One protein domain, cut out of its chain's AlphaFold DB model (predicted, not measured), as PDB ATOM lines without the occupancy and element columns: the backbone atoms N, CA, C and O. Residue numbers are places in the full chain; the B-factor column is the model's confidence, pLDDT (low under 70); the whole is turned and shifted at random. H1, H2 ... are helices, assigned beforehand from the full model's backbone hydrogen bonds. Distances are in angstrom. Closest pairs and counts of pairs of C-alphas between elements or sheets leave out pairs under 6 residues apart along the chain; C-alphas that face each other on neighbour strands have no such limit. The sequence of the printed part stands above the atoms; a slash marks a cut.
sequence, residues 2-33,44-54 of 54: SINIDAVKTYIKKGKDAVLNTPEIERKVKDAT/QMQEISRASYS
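This is residues 2 to 33 and 44 to 54 of the 54 residues of the protein "ENTH domain-containing protein" of Cavenderia fasciculata (strain SH3) (UniProt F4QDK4). One long helix, H1, forms an arm that sticks out with residues 2 to 16 from a small head of two shorter helices, H2 and H3, which pack on each other and run opposite ways. The arm and the head lie one after the other along the longest axis, and the chain turns between them at residues 20 to 23. The printed part has 43 residues with three named helices, in the order H1, H2, H3, and no named strand; the class is all helix. The whole is only just loose, close to extended, with a radius of gyration of the C-alphas of 13.3 A and spans of 45 by 19 by 16 A.

H1, residues 5 to 19, begins at C-alpha 5 (51.639, 67.687, 162.997) and is 21.0 A long from first to last C-alpha. H2, residues 24 to 32, begins at C-alpha 24 (44.646, 45.143, 169.171) and is 12.5 A long. H3, residues 44 to 50, is 10.2 A long and ends at C-alpha 50 (40.229, 35.790, 162.745).

H1 and H2 are only just apart, their closest C-alphas 8.5 A from each other, and the link between them is tight, with 4 residues. H1 and H3 are apart. H2 and H3 touch, with 7 pairs of C-alphas within 8 A; the closest are those of Ala 32 and Gln 44, 6.4 A apart. Their lines stand at a tilt of 37 degrees, only just steep, and they run opposite ways. In H1, H2 and H3 every O i to N i+4 pair is within hydrogen-bond range.

The C-alphas farthest apart, those of Ser 2 and Tyr 53, are 45.5 A apart. Residues 34 to 43 are cut out, in the link from H2 to H3, and C-alphas 33 and 44 are 10.2 A apart across the cut. The mean pLDDT of the printed part is 77.8; residues 2 to 3, 14 to 22 and 54 are under 70.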
ATOM      1  N   SER A   2      59.038  72.397 158.824       63.12
ATOM      2  CA  SER A   2      57.641  72.245 159.237       63.12
ATOM      3  C   SER A   2      57.522  70.944 160.016       63.12
ATOM      4  O   SER A   2      57.723  69.870 159.450       63.12
ATOM      5  N   ILE A   3      57.240  71.020 161.313       69.38
ATOM      6  CA  ILE A   3      56.921  69.819 162.083       69.38
ATOM      7  C   ILE A   3      55.613  69.272 161.510       69.38
ATOM      8  O   ILE A   3      54.592  69.960 161.500       69.38
ATOM      9  N   ASN A   4      55.660  68.050 160.984       79.31
ATOM     10  CA  ASN A   4      54.496  67.375 160.435       79.31
ATOM     11  C   ASN A   4      53.568  66.978 161.597       79.31
ATOM     12  O   ASN A   4      53.758  65.954 162.252       79.31
ATOM     13  N   ILE A   5      52.598  67.845 161.895       83.38
ATOM     14  CA  ILE A   5      51.639  67.687 162.997       83.38
ATOM     15  C   ILE A   5      50.851  66.371 162.887       83.38
ATOM     16  O   ILE A   5      50.499  65.792 163.914       83.38
ATOM     17  N   ASP A   6      50.623  65.855 161.679       82.12
ATOM     18  CA  ASP A   6      49.889  64.602 161.464       82.12
ATOM     19  C   ASP A   6      50.728  63.371 161.822       82.12
ATOM     20  O   ASP A   6      50.231  62.434 162.457       82.12
ATOM     21  N   ALA A   7      52.026  63.403 161.521       78.00
ATOM     22  CA  ALA A   7      52.980  62.405 161.980       78.00
ATOM     23  C   ALA A   7      53.075  62.418 163.512       78.00
ATOM     24  O   ALA A   7      53.004  61.361 164.139       78.00
ATOM     25  N   VAL A   8      53.136  63.604 164.130       83.56
ATOM     26  CA  VAL A   8      53.161  63.748 165.596       83.56
ATOM     27  C   VAL A   8      51.878  63.200 166.232       83.56
ATOM     28  O   VAL A   8      51.951  62.412 167.174       83.56
ATOM     29  N   LYS A   9      50.698  63.529 165.692       78.94
ATOM     30  CA  LYS A   9      49.412  62.974 166.155       78.94
ATOM     31  C   LYS A   9      49.368  61.451 166.031       78.94
ATOM     32  O   LYS A   9      48.911  60.774 166.952       78.94
ATOM     33  N   THR A  10      49.876  60.912 164.925       77.88
ATOM     34  CA  THR A  10      49.942  59.463 164.684       77.88
ATOM     35  C   THR A  10      50.853  58.770 165.695       77.88
ATOM     36  O   THR A  10      50.481  57.733 166.246       77.88
ATOM     37  N   TYR A  11      52.016  59.355 165.993       76.94
ATOM     38  CA  TYR A  11      52.946  58.839 167.000       76.94
ATOM     39  C   TYR A  11      52.358  58.879 168.412       76.94
ATOM     40  O   TYR A  11      52.471  57.899 169.145       76.94
ATOM     41  N   ILE A  12      51.669  59.965 168.776       77.06
ATOM     42  CA  ILE A  12      50.994  60.076 170.075       77.06
ATOM     43  C   ILE A  12      49.869  59.039 170.200       77.06
ATOM     44  O   ILE A  12      49.736  58.421 171.254       77.06
ATOM     45  N   LYS A  13      49.081  58.808 169.139       70.44
ATOM     46  CA  LYS A  13      48.026  57.778 169.131       70.44
ATOM     47  C   LYS A  13      48.623  56.384 169.347       70.44
ATOM     48  O   LYS A  13      48.204  55.685 170.260       70.44
ATOM     49  N   LYS A  14      49.669  56.034 168.589       63.12
ATOM     50  CA  LYS A  14      50.379  54.751 168.736       63.12
ATOM     51  C   LYS A  14      50.996  54.569 170.127       63.12
ATOM     52  O   LYS A  14      50.934  53.476 170.676       63.12
ATOM     53  N   GLY A  15      51.562  55.630 170.706       65.06
ATOM     54  CA  GLY A  15      52.133  55.596 172.054       65.06
ATOM     55  C   GLY A  15      51.079  55.391 173.145       65.06
ATOM     56  O   GLY A  15      51.299  54.614 174.068       65.06
ATOM     57  N   LYS A  16      49.910  56.031 173.022       57.47
ATOM     58  CA  LYS A  16      48.783  55.814 173.943       57.47
ATOM     59  C   LYS A  16      48.214  54.401 173.835       57.47
ATOM     60  O   LYS A  16      47.967  53.795 174.871       57.47
ATOM     61  N   ASP A  17      48.072  53.870 172.619       54.22
ATOM     62  CA  ASP A  17      47.600  52.497 172.379       54.22
ATOM     63  C   ASP A  17      48.530  51.459 173.049       54.22
ATOM     64  O   ASP A  17      48.053  50.497 173.645       54.22
ATOM     65  N   ALA A  18      49.851  51.687 173.025       58.81
ATOM     66  CA  ALA A  18      50.834  50.816 173.677       58.81
ATOM     67  C   ALA A  18      50.813  50.904 175.218       58.81
ATOM     68  O   ALA A  18      51.058  49.908 175.893       58.81
ATOM     69  N   VAL A  19      50.517  52.083 175.783       52.81
ATOM     70  CA  VAL A  19      50.444  52.304 177.244       52.81
ATOM     71  C   VAL A  19      49.128  51.801 177.834       52.81
ATOM     72  O   VAL A  19      49.104  51.321 178.964       52.81
ATOM     73  N   LEU A  20      48.029  51.897 177.082       58.06
ATOM     74  CA  LEU A  20      46.704  51.473 177.540       58.06
ATOM     75  C   LEU A  20      46.531  49.949 177.568       58.06
ATOM     76  O   LEU A  20      45.527  49.480 178.098       58.06
ATOM     77  N   ASN A  21      47.478  49.188 177.006       55.62
ATOM     78  CA  ASN A  21      47.371  47.741 176.809       55.62
ATOM     79  C   ASN A  21      46.021  47.345 176.180       55.62
ATOM     80  O   ASN A  21      45.506  46.261 176.441       55.62
ATOM     81  N   THR A  22      45.429  48.254 175.391       53.66
ATOM     82  CA  THR A  22      44.181  48.018 174.672       53.66
ATOM     83  C   THR A  22      44.477  46.901 173.682       53.66
ATOM     84  O   THR A  22      45.295  47.113 172.779       53.66
ATOM     85  N   PRO A  23      43.870  45.713 173.846       75.62
ATOM     86  CA  PRO A  23      44.062  44.608 172.928       75.62
ATOM     87  C   PRO A  23      43.854  45.102 171.501       75.62
ATOM     88  O   PRO A  23      42.908  45.842 171.229       75.62
ATOM     89  N   GLU A  24      44.728  44.710 170.573       81.94
ATOM     90  CA  GLU A  24      44.646  45.143 169.171       81.94
ATOM     91  C   GLU A  24      43.226  44.954 168.603       81.94
ATOM     92  O   GLU A  24      42.732  45.786 167.837       81.94
ATOM     93  N   ILE A  25      42.538  43.901 169.060       86.31
ATOM     94  CA  ILE A  25      41.150  43.598 168.726       86.31
ATOM     95  C   ILE A  25      40.152  44.671 169.189       86.31
ATOM     96  O   ILE A  25      39.263  45.024 168.418       86.31
ATOM     97  N   GLU A  26      40.309  45.268 170.372       87.69
ATOM     98  CA  GLU A  26      39.426  46.342 170.850       87.69
ATOM     99  C   GLU A  26      39.528  47.582 169.961       87.69
ATOM    100  O   GLU A  26      38.517  48.215 169.647       87.69
ATOM    101  N   ARG A  27      40.735  47.904 169.480       87.75
ATOM    102  CA  ARG A  27      40.918  49.006 168.530       87.75
ATOM    103  C   ARG A  27      40.229  48.711 167.198       87.75
ATOM    104  O   ARG A  27      39.555  49.586 166.664       87.75
ATOM    105  N   LYS A  28      40.352  47.480 166.690       89.44
ATOM    106  CA  LYS A  28      39.686  47.060 165.446       89.44
ATOM    107  C   LYS A  28      38.167  47.110 165.567       89.44
ATOM    108  O   LYS A  28      37.513  47.622 164.665       89.44
ATOM    109  N   VAL A  29      37.611  46.647 166.688       91.62
ATOM    110  CA  VAL A  29      36.168  46.724 166.964       91.62
ATOM    111  C   VAL A  29      35.710  48.180 167.053       91.62
ATOM    112  O   VAL A  29      34.691  48.534 166.463       91.62
ATOM    113  N   LYS A  30      36.474  49.049 167.720       91.06
ATOM    114  CA  LYS A  30      36.163  50.482 167.809       91.06
ATOM    115  C   LYS A  30      36.172  51.170 166.443       91.06
ATOM    116  O   LYS A  30      35.279  51.961 166.161       91.06
ATOM    117  N   ASP A  31      37.146  50.853 165.594       90.25
ATOM    118  CA  ASP A  31      37.227  51.404 164.238       90.25
ATOM    119  C   ASP A  31      36.112  50.843 163.330       90.25
ATOM    120  O   ASP A  31      35.581  51.567 162.494       90.25
ATOM    121  N   ALA A  32      35.714  49.578 163.505       91.62
ATOM    122  CA  ALA A  32      34.609  48.952 162.769       91.62
ATOM    123  C   ALA A  32      33.213  49.433 163.220       91.62
ATOM    124  O   ALA A  32      32.241  49.292 162.479       91.62
ATOM    125  N   THR A  33      33.109  49.998 164.425       93.06
ATOM    126  CA  THR A  33      31.870  50.541 165.016       93.06
ATOM    127  C   THR A  33      31.885  52.069 165.081       93.06
ATOM    128  O   THR A  33      31.184  52.675 165.895       93.06
ATOM    129  N   GLN A  44      38.191  44.810 157.629       92.12
ATOM    130  CA  GLN A  44      38.056  45.028 159.077       92.12
ATOM    131  C   GLN A  44      37.308  43.870 159.753       92.12
ATOM    132  O   GLN A  44      37.770  43.339 160.762       92.12
ATOM    133  N   MET A  45      36.193  43.420 159.168       94.00
ATOM    134  CA  MET A  45      35.422  42.300 159.721       94.00
ATOM    135  C   MET A  45      36.170  40.967 159.615       94.00
ATOM    136  O   MET A  45      36.078  40.141 160.524       94.00
ATOM    137  N   GLN A  46      36.956  40.754 158.553       93.00
ATOM    138  CA  GLN A  46      37.768  39.546 158.427       93.00
ATOM    139  C   GLN A  46      38.838  39.477 159.525       93.00
ATOM    140  O   GLN A  46      39.020  38.421 160.130       93.00
ATOM    141  N   GLU A  47      39.510  40.585 159.829       89.06
ATOM    142  CA  GLU A  47      40.497  40.639 160.912       89.06
ATOM    143  C   GLU A  47      39.871  40.395 162.290       89.06
ATOM    144  O   GLU A  47      40.448  39.668 163.097       89.06
ATOM    145  N   ILE A  48      38.674  40.936 162.539       90.19
ATOM    146  CA  ILE A  48      37.923  40.690 163.781       90.19
ATOM    147  C   ILE A  48      37.503  39.217 163.881       90.19
ATOM    148  O   ILE A  48      37.657  38.596 164.933       90.19
ATOM    149  N   SER A  49      37.025  38.627 162.780       89.62
ATOM    150  CA  SER A  49      36.630  37.214 162.762       89.62
ATOM    151  C   SER A  49      37.808  36.286 163.062       89.62
ATOM    152  O   SER A  49      37.658  35.376 163.867       89.62
ATOM    153  N   ARG A  50      38.995  36.558 162.493       86.75
ATOM    154  CA  ARG A  50      40.229  35.790 162.745       86.75
ATOM    155  C   ARG A  50      40.598  35.760 164.222       86.75
ATOM    156  O   ARG A  50      40.999  34.714 164.707       86.75
ATOM    157  N   ALA A  51      40.409  36.874 164.925       83.81
ATOM    158  CA  ALA A  51      40.666  36.960 166.359       83.81
ATOM    159  C   ALA A  51      39.652  36.179 167.221       83.81
ATOM    160  O   ALA A  51      39.878  36.001 168.411       83.81
ATOM    161  N   SER A  52      38.520  35.743 166.653       81.69
ATOM    162  CA  SER A  52      37.467  35.029 167.392       81.69
ATOM    163  C   SER A  52      37.660  33.508 167.422       81.69
ATOM    164  O   SER A  52      37.011  32.835 168.216       81.69
ATOM    165  N   TYR A  53      38.509  32.957 166.549       80.81
ATOM    166  CA  TYR A  53      38.807  31.518 166.475       80.81
ATOM    167  C   TYR A  53      40.310  31.201 166.555       80.81
ATOM    168  O   TYR A  53      40.714  30.070 166.280       80.81
ATOM    169  N   SER A  54      41.121  32.205 166.891       59.25
ATOM    170  CA  SER A  54      42.557  32.093 167.171       59.25
ATOM    171  C   SER A  54      42.841  31.735 168.620       59.25
ATOM    172  O   SER A  54      42.132  32.299 169.485       59.25
TER     173      SER A  54